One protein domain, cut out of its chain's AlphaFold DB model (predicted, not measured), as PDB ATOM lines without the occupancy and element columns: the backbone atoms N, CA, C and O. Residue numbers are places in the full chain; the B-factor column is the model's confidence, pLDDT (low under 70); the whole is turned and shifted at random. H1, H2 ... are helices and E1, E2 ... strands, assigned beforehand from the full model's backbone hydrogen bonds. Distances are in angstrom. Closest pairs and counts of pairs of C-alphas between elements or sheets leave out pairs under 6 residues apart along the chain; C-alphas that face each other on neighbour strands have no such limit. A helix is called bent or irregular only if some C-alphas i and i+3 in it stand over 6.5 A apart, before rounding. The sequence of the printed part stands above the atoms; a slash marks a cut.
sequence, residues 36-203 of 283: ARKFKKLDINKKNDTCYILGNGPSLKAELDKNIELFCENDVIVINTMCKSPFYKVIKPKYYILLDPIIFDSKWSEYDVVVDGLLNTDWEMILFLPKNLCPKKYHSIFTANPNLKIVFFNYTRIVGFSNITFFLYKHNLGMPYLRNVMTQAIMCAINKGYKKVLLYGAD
ATOM      1  N   ALA A  36     -47.462 -25.859  31.755       97.25
ATOM      2  CA  ALA A  36     -47.119 -26.928  30.818       97.25
ATOM      3  C   ALA A  36     -48.295 -27.289  29.891       97.25
ATOM      4  O   ALA A  36     -48.155 -27.288  28.666       97.25
ATOM      5  N   ARG A  37     -49.489 -27.514  30.461       97.19
ATOM      6  CA  ARG A  37     -50.709 -27.803  29.687       97.19
ATOM      7  C   ARG A  37     -51.119 -26.648  28.776       97.19
ATOM      8  O   ARG A  37     -51.437 -26.905  27.619       97.19
ATOM      9  N   LYS A  38     -51.112 -25.402  29.265       96.44
ATOM     10  CA  LYS A  38     -51.456 -24.213  28.461       96.44
ATOM     11  C   LYS A  38     -50.484 -24.029  27.298       96.44
ATOM     12  O   LYS A  38     -50.923 -23.855  26.169       96.44
ATOM     13  N   PHE A  39     -49.182 -24.153  27.556       96.88
ATOM     14  CA  PHE A  39     -48.162 -24.086  26.516       96.88
ATOM     15  C   PHE A  39     -48.380 -25.171  25.460       96.88
ATOM     16  O   PHE A  39     -48.359 -24.868  24.274       96.88
ATOM     17  N   LYS A  40     -48.642 -26.421  25.862       95.19
ATOM     18  CA  LYS A  40     -48.888 -27.525  24.922       95.19
ATOM     19  C   LYS A  40     -50.168 -27.333  24.101       95.19
ATOM     20  O   LYS A  40     -50.155 -27.619  22.913       95.19
ATOM     21  N   LYS A  41     -51.250 -26.857  24.727       94.81
ATOM     22  CA  LYS A  41     -52.550 -26.614  24.078       94.81
ATOM     23  C   LYS A  41     -52.587 -25.364  23.205       94.81
ATOM     24  O   LYS A  41     -53.548 -25.205  22.467       94.81
ATOM     25  N   LEU A  42     -51.608 -24.464  23.329       94.56
ATOM     26  CA  LEU A  42     -51.528 -23.288  22.473       94.56
ATOM     27  C   LEU A  42     -51.367 -23.750  21.026       94.56
ATOM     28  O   LEU A  42     -50.259 -24.124  20.621       94.56
ATOM     29  N   ASP A  43     -52.480 -23.685  20.307       88.69
ATOM     30  CA  ASP A  43     -52.540 -23.876  18.875       88.69
ATOM     31  C   ASP A  43     -51.788 -22.743  18.179       88.69
ATOM     32  O   ASP A  43     -51.863 -21.575  18.586       88.69
ATOM     33  N   ILE A  44     -51.005 -23.120  17.179       90.12
ATOM     34  CA  ILE A  44     -50.257 -22.185  16.362       90.12
ATOM     35  C   ILE A  44     -50.594 -22.456  14.903       90.12
ATOM     36  O   ILE A  44     -50.263 -23.506  14.357       90.12
ATOM     37  N   ASN A  45     -51.228 -21.483  14.255       91.69
ATOM     38  CA  ASN A  45     -51.508 -21.556  12.828       91.69
ATOM     39  C   ASN A  45     -50.209 -21.348  12.037       91.69
ATOM     40  O   ASN A  45     -49.901 -20.219  11.664       91.69
ATOM     41  N   LYS A  46     -49.383 -22.390  11.897       93.88
ATOM     42  CA  LYS A  46     -48.082 -22.328  11.215       93.88
ATOM     43  C   LYS A  46     -48.258 -21.932   9.749       93.88
ATOM     44  O   LYS A  46     -49.029 -22.579   9.050       93.88
ATOM     45  N   LYS A  47     -47.496 -20.946   9.265       92.06
ATOM     46  CA  LYS A  47     -47.471 -20.618   7.826       92.06
ATOM     47  C   LYS A  47     -46.892 -21.773   7.005       92.06
ATOM     48  O   LYS A  47     -47.362 -22.066   5.914       92.06
ATOM     49  N   ASN A  48     -45.867 -22.429   7.545       94.62
ATOM     50  CA  ASN A  48     -45.261 -23.633   6.992       94.62
ATOM     51  C   ASN A  48     -44.505 -24.401   8.090       94.62
ATOM     52  O   ASN A  48     -44.491 -24.019   9.260       94.62
ATOM     53  N   ASP A  49     -43.875 -25.513   7.722       96.94
ATOM     54  CA  ASP A  49     -43.140 -26.366   8.659       96.94
ATOM     55  C   ASP A  49     -41.725 -25.865   9.014       96.94
ATOM     56  O   ASP A  49     -41.030 -26.516   9.805       96.94
ATOM     57  N   THR A  50     -41.313 -24.706   8.492       98.06
ATOM     58  CA  THR A  50     -40.036 -24.044   8.781       98.06
ATOM     59  C   THR A  50     -40.232 -22.856   9.722       98.06
ATOM     60  O   THR A  50     -41.097 -22.010   9.520       98.06
ATOM     61  N   CYS A  51     -39.394 -22.770  10.751       98.25
ATOM     62  CA  CYS A  51     -39.323 -21.620  11.644       98.25
ATOM     63  C   CYS A  51     -37.959 -20.944  11.539       98.25
ATOM     64  O   CYS A  51     -36.922 -21.612  11.564       98.25
ATOM     65  N   TYR A  52     -37.971 -19.620  11.465       98.56
ATOM     66  CA  TYR A  52     -36.778 -18.787  11.422       98.56
ATOM     67  C   TYR A  52     -36.556 -18.204  12.810       98.56
ATOM     68  O   TYR A  52     -37.460 -17.597  13.380       98.56
ATOM     69  N   ILE A  53     -35.368 -18.394  13.372       98.62
ATOM     70  CA  ILE A  53     -35.001 -17.839  14.671       98.62
ATOM     71  C   ILE A  53     -33.909 -16.808  14.453       98.62
ATOM     72  O   ILE A  53     -32.826 -17.133  13.960       98.62
ATOM     73  N   LEU A  54     -34.208 -15.572  14.838       98.25
ATOM     74  CA  LEU A  54     -33.281 -14.456  14.744       98.25
ATOM     75  C   LEU A  54     -32.691 -14.194  16.126       98.25
ATOM     76  O   LEU A  54     -33.408 -13.879  17.080       98.25
ATOM     77  N   GLY A  55     -31.378 -14.377  16.224       95.81
ATOM     78  CA  GLY A  55     -30.573 -13.968  17.362       95.81
ATOM     79  C   GLY A  55     -30.388 -12.457  17.415       95.81
ATOM     80  O   GLY A  55     -31.079 -11.710  16.739       95.81
ATOM     81  N   ASN A  56     -29.415 -12.013  18.205       93.25
ATOM     82  CA  ASN A  56     -29.021 -10.600  18.278       93.25
ATOM     83  C   ASN A  56     -27.529 -10.419  17.966       93.25
ATOM     84  O   ASN A  56     -26.933  -9.409  18.331       93.25
ATOM     85  N   GLY A  57     -26.900 -11.432  17.369       90.75
ATOM     86  CA  GLY A  57     -25.491 -11.378  17.032       90.75
ATOM     87  C   GLY A  57     -25.211 -10.507  15.799       90.75
ATOM     88  O   GLY A  57     -26.109 -10.263  14.982       90.75
ATOM     89  N   PRO A  58     -23.976  -9.996  15.667       88.50
ATOM     90  CA  PRO A  58     -23.622  -8.980  14.676       88.50
ATOM     91  C   PRO A  58     -23.811  -9.443  13.228       88.50
ATOM     92  O   PRO A  58     -24.095  -8.613  12.363       88.50
ATOM     93  N   SER A  59     -23.718 -10.749  12.946       91.31
ATOM     94  CA  SER A  59     -23.931 -11.265  11.590       91.31
ATOM     95  C   SER A  59     -25.362 -11.067  11.079       91.31
ATOM     96  O   SER A  59     -25.586 -11.138   9.873       91.31
ATOM     97  N   LEU A  60     -26.345 -10.860  11.968       94.75
ATOM     98  CA  LEU A  60     -27.758 -10.807  11.590       94.75
ATOM     99  C   LEU A  60     -28.060  -9.655  10.632       94.75
ATOM    100  O   LEU A  60     -28.860  -9.824   9.718       94.75
ATOM    101  N   LYS A  61     -27.428  -8.492  10.822       93.44
ATOM    102  CA  LYS A  61     -27.748  -7.289  10.043       93.44
ATOM    103  C   LYS A  61     -27.592  -7.528   8.540       93.44
ATOM    104  O   LYS A  61     -28.510  -7.243   7.784       93.44
ATOM    105  N   ALA A  62     -26.471  -8.121   8.129       92.75
ATOM    106  CA  ALA A  62     -26.202  -8.401   6.721       92.75
ATOM    107  C   ALA A  62     -27.202  -9.396   6.105       92.75
ATOM    108  O   ALA A  62     -27.459  -9.338   4.906       92.75
ATOM    109  N   GLU A  63     -27.758 -10.304   6.911       94.75
ATOM    110  CA  GLU A  63     -28.792 -11.245   6.474       94.75
ATOM    111  C   GLU A  63     -30.155 -10.558   6.346       94.75
ATOM    112  O   GLU A  63     -30.875 -10.809   5.384       94.75
ATOM    113  N   LEU A  64     -30.489  -9.649   7.268       95.38
ATOM    114  CA  LEU A  64     -31.709  -8.843   7.195       95.38
ATOM    115  C   LEU A  64     -31.690  -7.895   5.996       95.38
ATOM    116  O   LEU A  64     -32.671  -7.846   5.268       95.38
ATOM    117  N   ASP A  65     -30.573  -7.209   5.747       94.12
ATOM    118  CA  ASP A  65     -30.429  -6.289   4.610       94.12
ATOM    119  C   ASP A  65     -30.642  -6.998   3.259       94.12
ATOM    120  O   ASP A  65     -31.156  -6.403   2.316       94.12
ATOM    121  N   LYS A  66     -30.254  -8.276   3.158       94.25
ATOM    122  CA  LYS A  66     -30.336  -9.060   1.915       94.25
ATOM    123  C   LYS A  66     -31.645  -9.818   1.748       94.25
ATOM    124  O   LYS A  66     -32.129  -9.945   0.632       94.25
ATOM    125  N   ASN A  67     -32.176 -10.366   2.839       94.19
ATOM    126  CA  ASN A  67     -33.231 -11.377   2.808       94.19
ATOM    127  C   ASN A  67     -34.470 -10.949   3.614       94.19
ATOM    128  O   ASN A  67     -35.166 -11.804   4.154       94.19
ATOM    129  N   ILE A  68     -34.756  -9.647   3.745       96.62
ATOM    130  CA  ILE A  68     -35.856  -9.163   4.600       96.62
ATOM    131  C   ILE A  68     -37.215  -9.792   4.251       96.62
ATOM    132  O   ILE A  68     -37.945 -10.207   5.151       96.62
ATOM    133  N   GLU A  69     -37.513  -9.937   2.956       97.19
ATOM    134  CA  GLU A  69     -38.772 -10.500   2.448       97.19
ATOM    135  C   GLU A  69     -38.990 -11.938   2.936       97.19
ATOM    136  O   GLU A  69     -40.076 -12.274   3.412       97.19
ATOM    137  N   LEU A  70     -37.927 -12.752   2.957       96.69
ATOM    138  CA  LEU A  70     -37.953 -14.119   3.485       96.69
ATOM    139  C   LEU A  70     -38.490 -14.154   4.919       96.69
ATOM    140  O   LEU A  70     -39.275 -15.034   5.275       96.69
ATOM    141  N   PHE A  71     -38.080 -13.203   5.758       97.62
ATOM    142  CA  PHE A  71     -38.510 -13.149   7.151       97.62
ATOM    143  C   PHE A  71     -39.942 -12.615   7.291       97.62
ATOM    144  O   PHE A  71     -40.688 -13.133   8.119       97.62
ATOM    145  N   CYS A  72     -40.359 -11.648   6.469       97.12
ATOM    146  CA  CYS A  72     -41.735 -11.134   6.458       97.12
ATOM    147  C   CYS A  72     -42.759 -12.211   6.046       97.12
ATOM    148  O   CYS A  72     -43.863 -12.304   6.595       97.12
ATOM    149  N   GLU A  73     -42.392 -13.070   5.097       96.62
ATOM    150  CA  GLU A  73     -43.286 -14.098   4.564       96.62
ATOM    151  C   GLU A  73     -43.413 -15.325   5.471       96.62
ATOM    152  O   GLU A  73     -44.410 -16.041   5.394       96.62
ATOM    153  N   ASN A  74     -42.480 -15.547   6.399       97.75
ATOM    154  CA  ASN A  74     -42.399 -16.777   7.187       97.75
ATOM    155  C   ASN A  74     -42.730 -16.590   8.677       97.75
ATOM    156  O   ASN A  74     -42.997 -15.490   9.158       97.75
ATOM    157  N   ASP A  75     -42.771 -17.702   9.415       98.19
ATOM    158  CA  ASP A  75     -42.917 -17.689  10.868       98.19
ATOM    159  C   ASP A  75     -41.557 -17.434  11.535       98.19
ATOM    160  O   ASP A  75     -40.646 -18.269  11.478       98.19
ATOM    161  N   VAL A  76     -41.445 -16.285  12.205       98.56
ATOM    162  CA  VAL A  76     -40.206 -15.821  12.840       98.56
ATOM    163  C   VAL A  76     -40.332 -15.792  14.365       98.56
ATOM    164  O   VAL A  76     -41.314 -15.275  14.908       98.56
ATOM    165  N   ILE A  77     -39.315 -16.322  15.049       98.75
ATOM    166  CA  ILE A  77     -39.054 -16.106  16.475       98.75
ATOM    167  C   ILE A  77     -37.932 -15.079  16.611       98.75
ATOM    168  O   ILE A  77     -36.825 -15.291  16.119       98.75
ATOM    169  N   VAL A  78     -38.206 -14.000  17.337       98.56
ATOM    170  CA  VAL A  78     -37.200 -13.025  17.773       98.56
ATOM    171  C   VAL A  78     -37.014 -13.077  19.287       98.56
ATOM    172  O   VAL A  78     -37.874 -13.589  20.014       98.56
ATOM    173  N   ILE A  79     -35.884 -12.570  19.781       97.50
ATOM    174  CA  ILE A  79     -35.490 -12.765  21.178       97.50
ATOM    175  C   ILE A  79     -34.959 -11.495  21.846       97.50
ATOM    176  O   ILE A  79     -34.289 -10.667  21.231       97.50
ATOM    177  N   ASN A  80     -35.215 -11.381  23.152       95.94
ATOM    178  CA  ASN A  80     -34.677 -10.361  24.053       95.94
ATOM    179  C   ASN A  80     -34.831  -8.921  23.543       95.94
ATOM    180  O   ASN A  80     -35.905  -8.349  23.674       95.94
ATOM    181  N   THR A  81     -33.776  -8.328  22.992       96.31
ATOM    182  CA  THR A  81     -33.688  -6.906  22.642       96.31
ATOM    183  C   THR A  81     -33.996  -6.602  21.174       96.31
ATOM    184  O   THR A  81     -33.834  -5.462  20.747       96.31
ATOM    185  N   MET A  82     -34.467  -7.584  20.395       96.75
ATOM    186  CA  MET A  82     -34.769  -7.397  18.971       96.75
ATOM    187  C   MET A  82     -35.789  -6.278  18.699       96.75
ATOM    188  O   MET A  82     -35.706  -5.637  17.658       96.75
ATOM    189  N   CYS A  83     -36.702  -5.975  19.630       96.94
ATOM    190  CA  CYS A  83     -37.658  -4.869  19.494       96.94
ATOM    191  C   CYS A  83     -37.000  -3.484  19.339       96.94
ATOM    192  O   CYS A  83     -37.638  -2.567  18.829       96.94
ATOM    193  N   LYS A  84     -35.720  -3.341  19.710       95.38
ATOM    194  CA  LYS A  84     -34.927  -2.122  19.483       95.38
ATOM    195  C   LYS A  84     -34.539  -1.921  18.016       95.38
ATOM    196  O   LYS A  84     -34.150  -0.826  17.622       95.38
ATOM    197  N   SER A  85     -34.564  -2.987  17.221       95.25
ATOM    198  CA  SER A  85     -34.156  -2.961  15.822       95.25
ATOM    199  C   SER A  85     -35.270  -2.384  14.943       95.25
ATOM    200  O   SER A  85     -36.420  -2.803  15.090       95.25
ATOM    201  N   PRO A  86     -34.974  -1.513  13.959       94.25
ATOM    202  CA  PRO A  86     -35.988  -1.054  13.006       94.25
ATOM    203  C   PRO A  86     -36.596  -2.217  12.205       94.25
ATOM    204  O   PRO A  86     -37.774  -2.174  11.851       94.25
ATOM    205  N   PHE A  87     -35.838  -3.303  12.002       96.69
ATOM    206  CA  PHE A  87     -36.327  -4.509  11.334       96.69
ATOM    207  C   PHE A  87     -37.464  -5.198  12.093       96.69
ATOM    208  O   PHE A  87     -38.243  -5.916  11.477       96.69
ATOM    209  N   TYR A  88     -37.613  -4.971  13.402       98.00
ATOM    210  CA  TYR A  88     -38.698  -5.555  14.190       98.00
ATOM    211  C   TYR A  88     -40.081  -5.216  13.617       98.00
ATOM    212  O   TYR A  88     -40.903  -6.110  13.413       98.00
ATOM    213  N   LYS A  89     -40.303  -3.938  13.282       97.50
ATOM    214  CA  LYS A  89     -41.572  -3.442  12.722       97.50
ATOM    215  C   LYS A  89     -41.798  -3.867  11.269       97.50
ATOM    216  O   LYS A  89     -42.939  -3.896  10.818       97.50
ATOM    217  N   VAL A  90     -40.722  -4.189  10.551       97.75
ATOM    218  CA  VAL A  90     -40.773  -4.666   9.161       97.75
ATOM    219  C   VAL A  90     -41.102  -6.158   9.122       97.75
ATOM    220  O   VAL A  90     -42.020  -6.574   8.425       97.75
ATOM    221  N   ILE A  91     -40.389  -6.959   9.918       98.00
ATOM    222  CA  ILE A  91     -40.546  -8.418   9.974       98.00
ATOM    223  C   ILE A  91     -41.907  -8.801  10.551       98.00
ATOM    224  O   ILE A  91     -42.488  -9.795  10.126       98.00
ATOM    225  N   LYS A  92     -42.398  -8.032  11.535       98.31
ATOM    226  CA  LYS A  92     -43.622  -8.335  12.290       98.31
ATOM    227  C   LYS A  92     -43.626  -9.783  12.803       98.31
ATOM    228  O   LYS A  92     -44.489 -10.583  12.433       98.31
ATOM    229  N   PRO A  93     -42.622 -10.167  13.616       98.38
ATOM    230  CA  PRO A  93     -42.441 -11.547  14.031       98.38
ATOM    231  C   PRO A  93     -43.667 -12.069  14.770       98.38
ATOM    232  O   PRO A  93     -44.271 -11.382  15.592       98.38
ATOM    233  N   LYS A  94     -43.985 -13.332  14.510       98.25
ATOM    234  CA  LYS A  94     -45.112 -14.029  15.129       98.25
ATOM    235  C   LYS A  94     -44.849 -14.411  16.580       98.25
ATOM    236  O   LYS A  94     -45.783 -14.537  17.375       98.25
ATOM    237  N   TYR A  95     -43.583 -14.632  16.923       98.50
ATOM    238  CA  TYR A  95     -43.172 -15.062  18.249       98.50
ATOM    239  C   TYR A  95     -42.048 -14.188  18.786       98.50
ATOM    240  O   TYR A  95     -41.081 -13.889  18.087       98.50
ATOM    241  N   TYR A  96     -42.138 -13.879  20.071       98.50
ATOM    242  CA  TYR A  96     -41.114 -13.163  20.818       98.50
ATOM    243  C   TYR A  96     -40.778 -13.933  22.088       98.50
ATOM    244  O   TYR A  96     -41.683 -14.417  22.767       98.50
ATOM    245  N   ILE A  97     -39.501 -14.048  22.445       97.69
ATOM    246  CA  ILE A  97     -39.082 -14.659  23.714       97.69
ATOM    247  C   ILE A  97     -38.256 -13.664  24.519       97.69
ATOM    248  O   ILE A  97     -37.200 -13.224  24.070       97.69
ATOM    249  N   LEU A  98     -38.701 -13.370  25.742       95.88
ATOM    250  CA  LEU A  98     -37.864 -12.722  26.751       95.88
ATOM    251  C   LEU A  98     -37.365 -13.775  27.721       95.88
ATOM    252  O   LEU A  98     -38.162 -14.546  28.254       95.88
ATOM    253  N   LEU A  99     -36.058 -13.808  27.957       93.50
ATOM    254  CA  LEU A  99     -35.482 -14.730  28.930       93.50
ATOM    255  C   LEU A  99     -34.420 -14.096  29.821       93.50
ATOM    256  O   LEU A  99     -34.303 -14.502  30.975       93.50
ATOM    257  N   ASP A 100     -33.654 -13.139  29.301       91.19
ATOM    258  CA  ASP A 100     -32.562 -12.537  30.059       91.19
ATOM    259  C   ASP A 100     -33.093 -11.808  31.309       91.19
ATOM    260  O   ASP A 100     -33.944 -10.922  31.171       91.19
ATOM    261  N   PRO A 101     -32.613 -12.156  32.521       88.94
ATOM    262  CA  PRO A 101     -33.009 -11.484  33.750       88.94
ATOM    263  C   PRO A 101     -32.842  -9.963  33.714       88.94
ATOM    264  O   PRO A 101     -33.654  -9.275  34.332       88.94
ATOM    265  N   ILE A 102     -31.848  -9.436  32.981       91.19
ATOM    266  CA  ILE A 102     -31.584  -7.989  32.936       91.19
ATOM    267  C   ILE A 102     -32.766  -7.200  32.363       91.19
ATOM    268  O   ILE A 102     -33.041  -6.090  32.802       91.19
ATOM    269  N   ILE A 103     -33.537  -7.806  31.454       91.19
ATOM    270  CA  ILE A 103     -34.716  -7.178  30.836       91.19
ATOM    271  C   ILE A 103     -35.825  -6.955  31.869       91.19
ATOM    272  O   ILE A 103     -36.685  -6.094  31.704       91.19
ATOM    273  N   PHE A 104     -35.816  -7.731  32.954       90.62
ATOM    274  CA  PHE A 104     -36.785  -7.595  34.029       90.62
ATOM    275  C   PHE A 104     -36.323  -6.648  35.147       90.62
ATOM    276  O   PHE A 104     -37.099  -6.422  36.086       90.62
ATOM    277  N   ASP A 105     -35.122  -6.071  35.044       91.94
ATOM    278  CA  ASP A 105     -34.607  -5.058  35.959       91.94
ATOM    279  C   ASP A 105     -34.953  -3.648  35.459       91.94
ATOM    280  O   ASP A 105     -34.429  -3.176  34.455       91.94
ATOM    281  N   SER A 106     -35.814  -2.945  36.197       90.38
ATOM    282  CA  SER A 106     -36.214  -1.574  35.855       90.38
ATOM    283  C   SER A 106     -35.107  -0.535  36.053       90.38
ATOM    284  O   SER A 106     -35.317   0.631  35.746       90.38
ATOM    285  N   LYS A 107     -33.950  -0.918  36.606       93.81
ATOM    286  CA  LYS A 107     -32.764  -0.052  36.693       93.81
ATOM    287  C   LYS A 107     -31.859  -0.164  35.471       93.81
ATOM    288  O   LYS A 107     -30.910   0.608  35.349       93.81
ATOM    289  N   TRP A 108     -32.098  -1.141  34.600       94.69
ATOM    290  CA  TRP A 108     -31.320  -1.292  33.383       94.69
ATOM    291  C   TRP A 108     -31.630  -0.148  32.415       94.69
ATOM    292  O   TRP A 108     -32.789   0.180  32.180       94.69
ATOM    293  N   SER A 109     -30.595   0.462  31.837       93.19
ATOM    294  CA  SER A 109     -30.719   1.679  31.021       93.19
ATOM    295  C   SER A 109     -31.577   1.513  29.766       93.19
ATOM    296  O   SER A 109     -32.089   2.498  29.247       93.19
ATOM    297  N   GLU A 110     -31.739   0.287  29.269       93.06
ATOM    298  CA  GLU A 110     -32.559   0.006  28.086       93.06
ATOM    299  C   GLU A 110     -33.935  -0.581  28.431       93.06
ATOM    300  O   GLU A 110     -34.656  -1.029  27.538       93.06
ATOM    301  N   TYR A 111     -34.297  -0.595  29.718       93.50
ATOM    302  CA  TYR A 111     -35.546  -1.165  30.204       93.50
ATOM    303  C   TYR A 111     -36.768  -0.593  29.477       93.50
ATOM    304  O   TYR A 111     -37.522  -1.348  28.856       93.50
ATOM    305  N   ASP A 112     -36.919   0.733  29.504       95.12
ATOM    306  CA  ASP A 112     -38.067   1.417  28.907       95.12
ATOM    307  C   ASP A 112     -38.109   1.197  27.393       95.12
ATOM    308  O   ASP A 112     -39.160   0.890  26.846       95.12
ATOM    309  N   VAL A 113     -36.954   1.196  26.716       95.75
ATOM    310  CA  VAL A 113     -36.877   0.942  25.267       95.75
ATOM    311  C   VAL A 113     -37.441  -0.436  24.910       95.75
ATOM    312  O   VAL A 113     -38.174  -0.577  23.929       95.75
ATOM    313  N   VAL A 114     -37.118  -1.469  25.695       96.00
ATOM    314  CA  VAL A 114     -37.623  -2.827  25.447       96.00
ATOM    315  C   VAL A 114     -39.107  -2.940  25.783       96.00
ATOM    316  O   VAL A 114     -39.859  -3.536  25.005       96.00
ATOM    317  N   VAL A 115     -39.535  -2.376  26.916       95.75
ATOM    318  CA  VAL A 115     -40.938  -2.400  27.345       95.75
ATOM    319  C   VAL A 115     -41.818  -1.643  26.353       95.75
ATOM    320  O   VAL A 115     -42.775  -2.226  25.842       95.75
ATOM    321  N   ASP A 116     -41.459  -0.410  26.006       96.38
ATOM    322  CA  ASP A 116     -42.188   0.423  25.052       96.38
ATOM    323  C   ASP A 116     -42.168  -0.182  23.652       96.38
ATOM    324  O   ASP A 116     -43.185  -0.170  22.959       96.38
ATOM    325  N   GLY A 117     -41.045  -0.767  23.226       96.94
ATOM    326  CA  GLY A 117     -40.956  -1.465  21.944       96.94
ATOM    327  C   GLY A 117     -41.990  -2.587  21.821       96.94
ATOM    328  O   GLY A 117     -42.633  -2.720  20.782       96.94
ATOM    329  N   LEU A 118     -42.201  -3.353  22.895       97.56
ATOM    330  CA  LEU A 118     -43.222  -4.402  22.941       97.56
ATOM    331  C   LEU A 118     -44.637  -3.824  23.085       97.56
ATOM    332  O   LEU A 118     -45.554  -4.285  22.403       97.56
ATOM    333  N   LEU A 119     -44.844  -2.804  23.921       97.19
ATOM    334  CA  LEU A 119     -46.158  -2.171  24.087       97.19
ATOM    335  C   LEU A 119     -46.653  -1.471  22.817       97.19
ATOM    336  O   LEU A 119     -47.855  -1.455  22.579       97.19
ATOM    337  N   ASN A 120     -45.747  -0.996  21.962       97.06
ATOM    338  CA  ASN A 120     -46.065  -0.386  20.669       97.06
ATOM    339  C   ASN A 120     -46.214  -1.400  19.518       97.06
ATOM    340  O   ASN A 120     -46.269  -1.005  18.354       97.06
ATOM    341  N   THR A 121     -46.257  -2.704  19.809       98.38
ATOM    342  CA  THR A 121     -46.516  -3.736  18.792       98.38
ATOM    343  C   THR A 121     -47.944  -3.606  18.256       98.38
ATOM    344  O   THR A 121     -48.903  -3.733  19.022       98.38
ATOM    345  N   ASP A 122     -48.096  -3.402  16.946       98.00
ATOM    346  CA  ASP A 122     -49.392  -3.189  16.280       98.00
ATOM    347  C   ASP A 122     -49.896  -4.396  15.461       98.00
ATOM    348  O   ASP A 122     -50.916  -4.305  14.781       98.00
ATOM    349  N   TRP A 123     -49.220  -5.546  15.554       98.12
ATOM    350  CA  TRP A 123     -49.621  -6.818  14.939       98.12
ATOM    351  C   TRP A 123     -49.730  -7.932  15.980       98.12
ATOM    352  O   TRP A 123     -49.047  -7.911  17.004       98.12
ATOM    353  N   GLU A 124     -50.547  -8.948  15.701       97.62
ATOM    354  CA  GLU A 124     -50.686 -10.099  16.592       97.62
ATOM    355  C   GLU A 124     -49.353 -10.832  16.794       97.62
ATOM    356  O   GLU A 124     -48.742 -11.339  15.850       97.62
ATOM    357  N   MET A 125     -48.923 -10.944  18.049       98.00
ATOM    358  CA  MET A 125     -47.663 -11.585  18.406       98.00
ATOM    359  C   MET A 125     -47.805 -12.405  19.688       98.00
ATOM    360  O   MET A 125     -48.394 -11.976  20.681       98.00
ATOM    361  N   ILE A 126     -47.219 -13.601  19.703       97.94
ATOM    362  CA  ILE A 126     -47.134 -14.425  20.910       97.94
ATOM    363  C   ILE A 126     -45.848 -14.080  21.657       97.94
ATOM    364  O   ILE A 126     -44.747 -14.351  21.174       97.94
ATOM    365  N   LEU A 127     -45.991 -13.543  22.867       97.81
ATOM    366  CA  LEU A 127     -44.878 -13.231  23.758       97.81
ATOM    367  C   LEU A 127     -44.693 -14.354  24.786       97.81
ATOM    368  O   LEU A 127     -45.519 -14.559  25.682       97.81
ATOM    369  N   PHE A 128     -43.592 -15.085  24.661       97.12
ATOM    370  CA  PHE A 128     -43.206 -16.147  25.576       97.12
ATOM    371  C   PHE A 128     -42.381 -15.614  26.748       97.12
ATOM    372  O   PHE A 128     -41.339 -14.990  26.544       97.12
ATOM    373  N   LEU A 129     -42.806 -15.942  27.973       95.75
ATOM    374  CA  LEU A 129     -42.148 -15.518  29.216       95.75
ATOM    375  C   LEU A 129     -41.830 -16.710  30.145       95.75
ATOM    376  O   LEU A 129     -42.653 -17.625  30.285       95.75
ATOM    377  N   PRO A 130     -40.683 -16.710  30.846       93.88
ATOM    378  CA  PRO A 130     -40.334 -17.749  31.808       93.88
ATOM    379  C   PRO A 130     -41.176 -17.597  33.079       93.88
ATOM    380  O   PRO A 130     -41.055 -16.612  33.803       93.88
ATOM    381  N   LYS A 131     -42.011 -18.593  33.401       90.06
ATOM    382  CA  LYS A 131     -43.001 -18.512  34.494       90.06
ATOM    383  C   LYS A 131     -42.414 -18.109  35.851       90.06
ATOM    384  O   LYS A 131     -43.065 -17.373  36.585       90.06
ATOM    385  N   ASN A 132     -41.224 -18.616  36.169       81.88
ATOM    386  CA  ASN A 132     -40.601 -18.466  37.486       81.88
ATOM    387  C   ASN A 132     -39.495 -17.401  37.524       81.88
ATOM    388  O   ASN A 132     -39.041 -17.063  38.609       81.88
ATOM    389  N   LEU A 133     -39.056 -16.890  36.367       83.06
ATOM    390  CA  LEU A 133     -38.073 -15.800  36.304       83.06
ATOM    391  C   LEU A 133     -38.726 -14.449  36.031       83.06
ATOM    392  O   LEU A 133     -38.199 -13.431  36.456       83.06
ATOM    393  N   CYS A 134     -39.864 -14.435  35.338       84.88
ATOM    394  CA  CYS A 134     -40.579 -13.219  34.993       84.88
ATOM    395  C   CYS A 134     -41.402 -12.725  36.196       84.88
ATOM    396  O   CYS A 134     -42.346 -13.412  36.610       84.88
ATOM    397  N   PRO A 135     -41.122 -11.526  36.740       86.00
ATOM    398  CA  PRO A 135     -41.938 -10.953  37.804       86.00
ATOM    399  C   PRO A 135     -43.401 -10.786  37.377       86.00
ATOM    400  O   PRO A 135     -43.695 -10.456  36.226       86.00
ATOM    401  N   LYS A 136     -44.340 -10.961  38.320       85.19
ATOM    402  CA  LYS A 136     -45.791 -10.898  38.042       85.19
ATOM    403  C   LYS A 136     -46.220  -9.592  37.358       85.19
ATOM    404  O   LYS A 136     -47.108  -9.638  36.513       85.19
ATOM    405  N   LYS A 137     -45.558  -8.468  37.668       85.88
ATOM    406  CA  LYS A 137     -45.841  -7.152  37.066       85.88
ATOM    407  C   LYS A 137     -45.732  -7.140  35.538       85.88
ATOM    408  O   LYS A 137     -46.476  -6.425  34.884       85.88
ATOM    409  N   TYR A 138     -44.861  -7.957  34.944       85.62
ATOM    410  CA  TYR A 138     -44.709  -7.994  33.485       85.62
ATOM    411  C   TYR A 138     -45.888  -8.659  32.791       85.62
ATOM    412  O   TYR A 138     -46.158  -8.361  31.635       85.62
ATOM    413  N   HIS A 139     -46.626  -9.517  33.500       85.00
ATOM    414  CA  HIS A 139     -47.887 -10.005  32.969       85.00
ATOM    415  C   HIS A 139     -48.860  -8.842  32.778       85.00
ATOM    416  O   HIS A 139     -49.349  -8.673  31.673       85.00
ATOM    417  N   SER A 140     -49.070  -8.023  33.817       87.06
ATOM    418  CA  SER A 140     -49.982  -6.875  33.755       87.06
ATOM    419  C   SER A 140     -49.516  -5.794  32.780       87.06
ATOM    420  O   SER A 140     -50.348  -5.239  32.071       87.06
ATOM    421  N   ILE A 141     -48.205  -5.529  32.714       92.50
ATOM    422  CA  ILE A 141     -47.633  -4.557  31.771       92.50
ATOM    423  C   ILE A 141     -47.952  -4.992  30.341       92.50
ATOM    424  O   ILE A 141     -48.618  -4.266  29.615       92.50
ATOM    425  N   PHE A 142     -47.550  -6.200  29.939       94.12
ATOM    426  CA  PHE A 142     -47.691  -6.600  28.540       94.12
ATOM    427  C   PHE A 142     -49.128  -6.952  28.136       94.12
ATOM    428  O   PHE A 142     -49.437  -6.885  26.952       94.12
ATOM    429  N   THR A 143     -50.029  -7.256  29.079       93.50
ATOM    430  CA  THR A 143     -51.468  -7.384  28.774       93.50
ATOM    431  C   THR A 143     -52.145  -6.055  28.446       93.50
ATOM    432  O   THR A 143     -53.278  -6.076  27.977       93.50
ATOM    433  N   ALA A 144     -51.487  -4.913  28.682       95.19
ATOM    434  CA  ALA A 144     -52.007  -3.615  28.257       95.19
ATOM    435  C   ALA A 144     -52.056  -3.479  26.724       95.19
ATOM    436  O   ALA A 144     -52.863  -2.709  26.213       95.19
ATOM    437  N   ASN A 145     -51.234  -4.241  25.993       97.44
ATOM    438  CA  ASN A 145     -51.297  -4.300  24.539       97.44
ATOM    439  C   ASN A 145     -52.167  -5.497  24.088       97.44
ATOM    440  O   ASN A 145     -51.757  -6.646  24.286       97.44
ATOM    441  N   PRO A 146     -53.331  -5.267  23.446       96.75
ATOM    442  CA  PRO A 146     -54.231  -6.339  23.013       96.75
ATOM    443  C   PRO A 146     -53.646  -7.227  21.905       96.75
ATOM    444  O   PRO A 146     -54.090  -8.362  21.742       96.75
ATOM    445  N   ASN A 147     -52.631  -6.752  21.178       98.06
ATOM    446  CA  ASN A 147     -51.952  -7.523  20.139       98.06
ATOM    447  C   ASN A 147     -50.971  -8.564  20.711       98.06
ATOM    448  O   ASN A 147     -50.517  -9.455  19.989       98.06
ATOM    449  N   LEU A 148     -50.635  -8.483  22.006       97.75
ATOM    450  CA  LEU A 148     -49.706  -9.404  22.654       97.75
ATOM    451  C   LEU A 148     -50.433 -10.549  23.358       97.75
ATOM    452  O   LEU A 148     -51.042 -10.399  24.419       97.75
ATOM    453  N   LYS A 149     -50.255 -11.764  22.840       96.25
ATOM    454  CA  LYS A 149     -50.697 -12.986  23.515       96.25
ATOM    455  C   LYS A 149     -49.596 -13.525  24.421       96.25
ATOM    456  O   LYS A 149     -48.649 -14.166  23.962       96.25
ATOM    457  N   ILE A 150     -49.750 -13.328  25.728       95.88
ATOM    458  CA  ILE A 150     -48.764 -13.787  26.714       95.88
ATOM    459  C   ILE A 150     -48.869 -15.297  26.939       95.88
ATOM    460  O   ILE A 150     -49.916 -15.818  27.334       95.88
ATOM    461  N   VAL A 151     -47.756 -16.008  26.755       95.81
ATOM    462  CA  VAL A 151     -47.664 -17.449  26.999       95.81
ATOM    463  C   VAL A 151     -46.483 -17.756  27.906       95.81
ATOM    464  O   VAL A 151     -45.330 -17.496  27.585       95.81
ATOM    465  N   PHE A 152     -46.754 -18.391  29.040       95.88
ATOM    466  CA  PHE A 152     -45.691 -18.800  29.951       95.88
ATOM    467  C   PHE A 152     -45.101 -20.166  29.582       95.88
ATOM    468  O   PHE A 152     -45.818 -21.068  29.139       95.88
ATOM    469  N   PHE A 153     -43.809 -20.346  29.847       95.69
ATOM    470  CA  PHE A 153     -43.130 -21.643  29.818       95.69
ATOM    471  C   PHE A 153     -42.410 -21.938  31.140       95.69
ATOM    472  O   PHE A 153     -42.095 -21.022  31.902       95.69
ATOM    473  N   ASN A 154     -42.172 -23.220  31.439       95.75
ATOM    474  CA  ASN A 154     -41.424 -23.610  32.636       95.75
ATOM    475  C   ASN A 154     -39.917 -23.455  32.397       95.75
ATOM    476  O   ASN A 154     -39.405 -23.892  31.371       95.75
ATOM    477  N   TYR A 155     -39.217 -22.874  33.374       93.88
ATOM    478  CA  TYR A 155     -37.758 -22.688  33.364       93.88
ATOM    479  C   TYR A 155     -37.058 -23.605  34.380       93.88
ATOM    480  O   TYR A 155     -36.089 -23.238  35.037       93.88
ATOM    481  N   THR A 156     -37.612 -24.798  34.591       95.38
ATOM    482  CA  THR A 156     -37.055 -25.778  35.527       95.38
ATOM    483  C   THR A 156     -35.935 -26.543  34.840       95.38
ATOM    484  O   THR A 156     -36.161 -27.190  33.817       95.38
ATOM    485  N   ARG A 157     -34.727 -26.474  35.401       95.06
ATOM    486  CA  ARG A 157     -33.572 -27.231  34.916       95.06
ATOM    487  C   ARG A 157     -33.764 -28.721  35.200       95.06
ATOM    488  O   ARG A 157     -34.072 -29.097  36.326       95.06
ATOM    489  N   ILE A 158     -33.525 -29.551  34.191       95.88
ATOM    490  CA  ILE A 158     -33.613 -31.012  34.267       95.88
ATOM    491  C   ILE A 158     -32.346 -31.613  33.636       95.88
ATOM    492  O   ILE A 158     -31.832 -31.119  32.633       95.88
ATOM    493  N   VAL A 159     -31.829 -32.668  34.258       96.06
ATOM    494  CA  VAL A 159     -30.666 -33.469  33.856       96.06
ATOM    495  C   VAL A 159     -30.943 -34.961  34.114       96.06
ATOM    496  O   VAL A 159     -31.954 -35.317  34.716       96.06
ATOM    497  N   GLY A 160     -30.071 -35.849  33.638       96.56
ATOM    498  CA  GLY A 160     -30.205 -37.300  33.812       96.56
ATOM    499  C   GLY A 160     -30.470 -38.029  32.496       96.56
ATOM    500  O   GLY A 160     -30.035 -37.581  31.433       96.56
ATOM    501  N   PHE A 161     -31.179 -39.160  32.550       97.62
ATOM    502  CA  PHE A 161     -31.385 -40.003  31.370       97.62
ATOM    503  C   PHE A 161     -32.102 -39.244  30.247       97.62
ATOM    504  O   PHE A 161     -33.166 -38.648  30.441       97.62
ATOM    505  N   SER A 162     -31.539 -39.302  29.035       96.06
ATOM    506  CA  SER A 162     -32.030 -38.524  27.887       96.06
ATOM    507  C   SER A 162     -33.497 -38.814  27.553       96.06
ATOM    508  O   SER A 162     -34.259 -37.887  27.324       96.06
ATOM    509  N   ASN A 163     -33.947 -40.070  27.622       96.69
ATOM    510  CA  ASN A 163     -35.347 -40.410  27.330       96.69
ATOM    511  C   ASN A 163     -36.336 -39.758  28.312       96.69
ATOM    512  O   ASN A 163     -37.386 -39.270  27.898       96.69
ATOM    513  N   ILE A 164     -35.986 -39.717  29.602       98.12
ATOM    514  CA  ILE A 164     -36.825 -39.112  30.644       98.12
ATOM    515  C   ILE A 164     -36.796 -37.590  30.507       98.12
ATOM    516  O   ILE A 164     -37.843 -36.949  30.441       98.12
ATOM    517  N   THR A 165     -35.604 -37.002  30.398       98.19
ATOM    518  CA  THR A 165     -35.445 -35.548  30.246       98.19
ATOM    519  C   THR A 165     -36.139 -35.039  28.977       98.19
ATOM    520  O   THR A 165     -36.899 -34.079  29.049       98.19
ATOM    521  N   PHE A 166     -36.002 -35.721  27.836       98.50
ATOM    522  CA  PHE A 166     -36.659 -35.345  26.577       98.50
ATOM    523  C   PHE A 166     -38.178 -35.486  26.630       98.50
ATOM    524  O   PHE A 166     -38.892 -34.663  26.051       98.50
ATOM    525  N   PHE A 167     -38.696 -36.479  27.357       98.44
ATOM    526  CA  PHE A 167     -40.126 -36.561  27.633       98.44
ATOM    527  C   PHE A 167     -40.610 -35.336  28.426       98.44
ATOM    528  O   PHE A 167     -41.601 -34.704  28.053       98.44
ATOM    529  N   LEU A 168     -39.882 -34.935  29.471       98.38
ATOM    530  CA  LEU A 168     -40.219 -33.752  30.270       98.38
ATOM    531  C   LEU A 168     -40.109 -32.455  29.444       98.38
ATOM    532  O   LEU A 168     -41.002 -31.606  29.517       98.38
ATOM    533  N   TYR A 169     -39.093 -32.338  28.582       98.19
ATOM    534  CA  TYR A 169     -38.929 -31.227  27.633       98.19
ATOM    535  C   TYR A 169     -40.110 -31.122  26.667       98.19
ATOM    536  O   TYR A 169     -40.678 -30.042  26.488       98.19
ATOM    537  N   LYS A 170     -40.534 -32.257  26.092       97.94
ATOM    538  CA  LYS A 170     -41.681 -32.356  25.172       97.94
ATOM    539  C   LYS A 170     -42.975 -31.866  25.794       97.94
ATOM    540  O   LYS A 170     -43.829 -31.323  25.094       97.94
ATOM    541  N   HIS A 171     -43.124 -32.057  27.096       97.50
ATOM    542  CA  HIS A 171     -44.302 -31.646  27.842       97.50
ATOM    543  C   HIS A 171     -44.163 -30.259  28.481       97.50
ATOM    544  O   HIS A 171     -45.057 -29.862  29.223       97.50
ATOM    545  N   ASN A 172     -43.101 -29.501  28.171       97.25
ATOM    546  CA  ASN A 172     -42.822 -28.193  28.769       97.25
ATOM    547  C   ASN A 172     -42.816 -28.251  30.311       97.25
ATOM    548  O   ASN A 172     -43.289 -27.332  30.977       97.25
ATOM    549  N   LEU A 173     -42.337 -29.361  30.879       97.62
ATOM    550  CA  LEU A 173     -42.155 -29.545  32.323       97.62
ATOM    551  C   LEU A 173     -40.749 -29.151  32.773       97.62
ATOM    552  O   LEU A 173     -40.459 -29.146  33.951       97.62
ATOM    553  N   GLY A 174     -39.875 -28.791  31.847       95.56
ATOM    554  CA  GLY A 174     -38.585 -28.196  32.138       95.56
ATOM    555  C   GLY A 174     -37.720 -28.241  30.899       95.56
ATOM    556  O   GLY A 174     -38.229 -28.431  29.795       95.56
ATOM    557  N   MET A 175     -36.429 -28.036  31.089       95.25
ATOM    558  CA  MET A 175     -35.479 -27.721  30.028       95.25
ATOM    559  C   MET A 175     -34.049 -28.055  30.467       95.25
ATOM    560  O   MET A 175     -33.810 -28.230  31.668       95.25
ATOM    561  N   PRO A 176     -33.079 -28.129  29.538       94.50
ATOM    562  CA  PRO A 176     -31.685 -28.184  29.941       94.50
ATOM    563  C   PRO A 176     -31.271 -26.871  30.601       94.50
ATOM    564  O   PRO A 176     -32.030 -25.905  30.663       94.50
ATOM    565  N   TYR A 177     -30.044 -26.822  31.108       90.50
ATOM    566  CA  TYR A 177     -29.534 -25.578  31.656       90.50
ATOM    567  C   TYR A 177     -29.270 -24.574  30.530       90.50
ATOM    568  O   TYR A 177     -28.280 -24.696  29.812       90.50
ATOM    569  N   LEU A 178     -30.170 -23.607  30.369       82.31
ATOM    570  CA  LEU A 178     -30.038 -22.568  29.359       82.31
ATOM    571  C   LEU A 178     -29.322 -21.357  29.975       82.31
ATOM    572  O   LEU A 178     -29.723 -20.837  31.015       82.31
ATOM    573  N   ARG A 179     -28.226 -20.921  29.349       83.56
ATOM    574  CA  ARG A 179     -27.563 -19.629  29.634       83.56
ATOM    575  C   ARG A 179     -27.704 -18.648  28.474       83.56
ATOM    576  O   ARG A 179     -27.193 -17.539  28.542       83.56
ATOM    577  N   ASN A 180     -28.417 -19.052  27.427       89.94
ATOM    578  CA  ASN A 180     -28.634 -18.271  26.228       89.94
ATOM    579  C   ASN A 180     -30.085 -18.443  25.754       89.94
ATOM    580  O   ASN A 180     -30.652 -19.532  25.827       89.94
ATOM    581  N   VAL A 181     -30.696 -17.361  25.279       94.06
ATOM    582  CA  VAL A 181     -32.096 -17.346  24.832       94.06
ATOM    583  C   VAL A 181     -32.316 -18.069  23.492       94.06
ATOM    584  O   VAL A 181     -33.409 -18.577  23.249       94.06
ATOM    585  N   MET A 182     -31.282 -18.210  22.655       96.19
ATOM    586  CA  MET A 182     -31.336 -18.935  21.380       96.19
ATOM    587  C   MET A 182     -31.762 -20.390  21.584       96.19
ATOM    588  O   MET A 182     -32.655 -20.885  20.899       96.19
ATOM    589  N   THR A 183     -31.193 -21.085  22.570       95.62
ATOM    590  CA  THR A 183     -31.571 -22.478  22.849       95.62
ATOM    591  C   THR A 183     -32.992 -22.604  23.383       95.62
ATOM    592  O   THR A 183     -33.659 -23.600  23.095       95.62
ATOM    593  N   GLN A 184     -33.513 -21.572  24.056       96.06
ATOM    594  CA  GLN A 184     -34.925 -21.530  24.433       96.06
ATOM    595  C   GLN A 184     -35.839 -21.345  23.218       96.06
ATOM    596  O   GLN A 184     -36.888 -21.987  23.132       96.06
ATOM    597  N   ALA A 185     -35.441 -20.507  22.262       98.06
ATOM    598  CA  ALA A 185     -36.161 -20.342  21.004       98.06
ATOM    599  C   ALA A 185     -36.209 -21.643  20.199       98.06
ATOM    600  O   ALA A 185     -37.285 -22.056  19.762       98.06
ATOM    601  N   ILE A 186     -35.077 -22.344  20.101       98.44
ATOM    602  CA  ILE A 186     -34.983 -23.664  19.465       98.44
ATOM    603  C   ILE A 186     -35.932 -24.653  20.146       98.44
ATOM    604  O   ILE A 186     -36.740 -25.303  19.482       98.44
ATOM    605  N   MET A 187     -35.886 -24.740  21.479       97.88
ATOM    606  CA  MET A 187     -36.760 -25.632  22.235       97.88
ATOM    607  C   MET A 187     -38.243 -25.309  22.020       97.88
ATOM    608  O   MET A 187     -39.061 -26.224  21.880       97.88
ATOM    609  N   CYS A 188     -38.595 -24.021  21.966       97.25
ATOM    610  CA  CYS A 188     -39.949 -23.569  21.676       97.25
ATOM    611  C   CYS A 188     -40.397 -24.032  20.283       97.25
ATOM    612  O   CYS A 188     -41.432 -24.690  20.178       97.25
ATOM    613  N   ALA A 189     -39.590 -23.789  19.246       98.19
ATOM    614  CA  ALA A 189     -39.887 -24.203  17.876       98.19
ATOM    615  C   ALA A 189     -40.070 -25.729  17.756       98.19
ATOM    616  O   ALA A 189     -41.075 -26.204  17.219       98.19
ATOM    617  N   ILE A 190     -39.164 -26.515  18.349       98.38
ATOM    618  CA  ILE A 190     -39.273 -27.982  18.393       98.38
ATOM    619  C   ILE A 190     -40.576 -28.409  19.086       98.38
ATOM    620  O   ILE A 190     -41.326 -29.256  18.592       98.38
ATOM    621  N   ASN A 191     -40.885 -27.820  20.244       97.62
ATOM    622  CA  ASN A 191     -42.088 -28.161  21.001       97.62
ATOM    623  C   ASN A 191     -43.377 -27.772  20.286       97.62
ATOM    624  O   ASN A 191     -44.394 -28.442  20.471       97.62
ATOM    625  N   LYS A 192     -43.306 -26.738  19.455       96.31
ATOM    626  CA  LYS A 192     -44.379 -26.274  18.588       96.31
ATOM    627  C   LYS A 192     -44.500 -27.038  17.272       96.31
ATOM    628  O   LYS A 192     -45.435 -26.800  16.516       96.31
ATOM    629  N   GLY A 193     -43.646 -28.037  17.057       96.69
ATOM    630  CA  GLY A 193     -43.808 -29.001  15.975       96.69
ATOM    631  C   GLY A 193     -43.394 -28.464  14.611       96.69
ATOM    632  O   GLY A 193     -43.916 -28.937  13.600       96.69
ATOM    633  N   TYR A 194     -42.478 -27.494  14.570       98.31
ATOM    634  CA  TYR A 194     -41.754 -27.174  13.343       98.31
ATOM    635  C   TYR A 194     -40.845 -28.344  12.956       98.31
ATOM    636  O   TYR A 194     -40.230 -28.990  13.813       98.31
ATOM    637  N   LYS A 195     -40.781 -28.642  11.658       98.19
ATOM    638  CA  LYS A 195     -39.941 -29.714  11.107       98.19
ATOM    639  C   LYS A 195     -38.545 -29.219  10.770       98.19
ATOM    640  O   LYS A 195     -37.600 -29.997  10.869       98.19
ATOM    641  N   LYS A 196     -38.414 -27.936  10.433       98.50
ATOM    642  CA  LYS A 196     -37.142 -27.281  10.130       98.50
ATOM    643  C   LYS A 196     -37.009 -25.995  10.947       98.50
ATOM    644  O   LYS A 196     -37.967 -25.240  11.084       98.50
ATOM    645  N   VAL A 197     -35.831 -25.763  11.513       98.62
ATOM    646  CA  VAL A 197     -35.488 -24.555  12.275       98.62
ATOM    647  C   VAL A 197     -34.220 -23.957  11.680       98.62
ATOM    648  O   VAL A 197     -33.209 -24.650  11.597       98.62
ATOM    649  N   LEU A 198     -34.274 -22.690  11.269       98.31
ATOM    650  CA  LEU A 198     -33.146 -21.958  10.690       98.31
ATOM    651  C   LEU A 198     -32.665 -20.871  11.651       98.31
ATOM    652  O   LEU A 198     -33.465 -20.038  12.075       98.31
ATOM    653  N   LEU A 199     -31.374 -20.877  11.983       98.12
ATOM    654  CA  LEU A 199     -30.778 -19.925  12.924       98.12
ATOM    655  C   LEU A 199     -29.983 -18.845  12.192       98.12
ATOM    656  O   LEU A 199     -29.068 -19.164  11.430       98.12
ATOM    657  N   TYR A 200     -30.276 -17.585  12.498       97.50
ATOM    658  CA  TYR A 200     -29.551 -16.408  12.015       97.50
ATOM    659  C   TYR A 200     -29.101 -15.552  13.203       97.50
ATOM    660  O   TYR A 200     -29.799 -15.491  14.215       97.50
ATOM    661  N   GLY A 201     -27.945 -14.887  13.110       95.25
ATOM    662  CA  GLY A 201     -27.409 -14.079  14.217       95.25
ATOM    663  C   GLY A 201     -27.046 -14.896  15.460       95.25
ATOM    664  O   GLY A 201     -27.155 -14.402  16.585       95.25
ATOM    665  N   ALA A 202     -26.711 -16.175  15.265       94.44
ATOM    666  CA  ALA A 202     -26.313 -17.119  16.298       94.44
ATOM    667  C   ALA A 202     -24.780 -17.263  16.320       94.44
ATOM    668  O   ALA A 202     -24.243 -18.360  16.179       94.44
ATOM    669  N   ASP A 203     -24.052 -16.156  16.466       91.88
ATOM    670  CA  ASP A 203     -22.591 -16.118  16.315       91.88
ATOM    671  C   ASP A 203     -21.864 -16.902  17.418       91.88
ATOM    672  O   ASP A 203     -20.947 -17.676  17.157       91.88
TER     673      ASP A 203
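Overview. This is residues 36 to 203 of the 283 residues of an uncharacterized protein of Flavobacteriaceae bacterium CWB-1 (UniProt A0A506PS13). A strongly twisted sheet of six parallel strands curls round one helix, H8, while H2 and H6 cover its other face toward opposite edges, with H3 and H5 farther out between them. These are three layers, helices on both faces of a sheet; H7 lies farthest out, past the last residue of H8, and H1 grazes the sheet at E5. The printed part has 168 residues with eight named helices and six named strands, H1 E1 H2 E2 H3 E3 H4 H5 E4 H6 E5 H7 H8 E6, and its class is mixed. It is compact, with a radius of gyration of the C-alphas of 15.4 A, and rounded, spanning 43 by 35 by 29 A.

Arrangement. Start at inner strand E3, residues 95 to 97. On one side find E4, residues 125 to 130, with N 128 and O 96 2.8 A apart, then edge strand E5, residues 148 to 153, with N 151 and O 127 at 2.9 A. On the other side come E2, residues 75 to 79, N 97 to O 78 3.0 A; E1, residues 50 to 54, N 77 to O 52 2.8 A; and edge strand E6, residues 196 to 200, N 198 to O 51 2.9 A; these pairs are within hydrogen-bond range. The sheet curls round H8, residues 181 to 191; its closest C-alphas to E2 are Val 181 and Ile 79, 6.8 A. H2, residues 60 to 73, is on the sheet at a height of 10.1 A, and is irregular: C-alphas 66 and 69 are 8.6 A apart. It touches H3, residues 87 to 91, closest at the C-alphas of Cys 72 and Ile 91, 4.6 A. H6, residues 136 to 142, is on the sheet at a height of 9.9 A and runs along the strands, at 14 degrees to E4 on the local plane. H5, residues 111 to 119, only grazes the sheet with residues 118 to 119, and only just touches H4, residues 101 to 104, with 3 pairs of C-alphas within 8 A, the closest Tyr 111 and Ile 103, 6.1 A. H1, residues 36 to 41, only grazes the sheet; its closest C-alphas to E5 are Phe 39 and Phe 153, 6.5 A. H7, residues 162 to 170, is close to but not clearly touching H8, with the closest C-alphas, Lys 170 and Asn 191, 5.9 A apart, and about perpendicular at 86 degrees. Four strand-helix-strand units, parallel neighbour strands with helices between, have right-handed crossovers: E1 H2 E2, E2 H3 E3, E3 H4 H5 E4 and E4 H6 E5. Each O i to N i+4 pair is within hydrogen-bond range in H1, H3, H5, H7 and H8, against 7 of 10 in H2 and 2 of 3 in H6; H4 is too short for one.

Along the chain. Find C-alpha 36, where H1 begins, at (-47.119, -26.928, 30.818). H2 runs 17.4 A from C-alpha 60 at (-27.758, -10.807, 11.590); E4 spans 16.5 A, E5 15.6 A and H8 15.2 A. E6 ends at C-alpha 200, (-29.551, -16.408, 12.015).

Size, cuts and confidence. Look to Asp 122 and Phe 161 for the two C-alphas farthest apart, 43.7 A. The printed part has no cut and no long link. Its mean pLDDT is 95.1, and no printed residue is under 70.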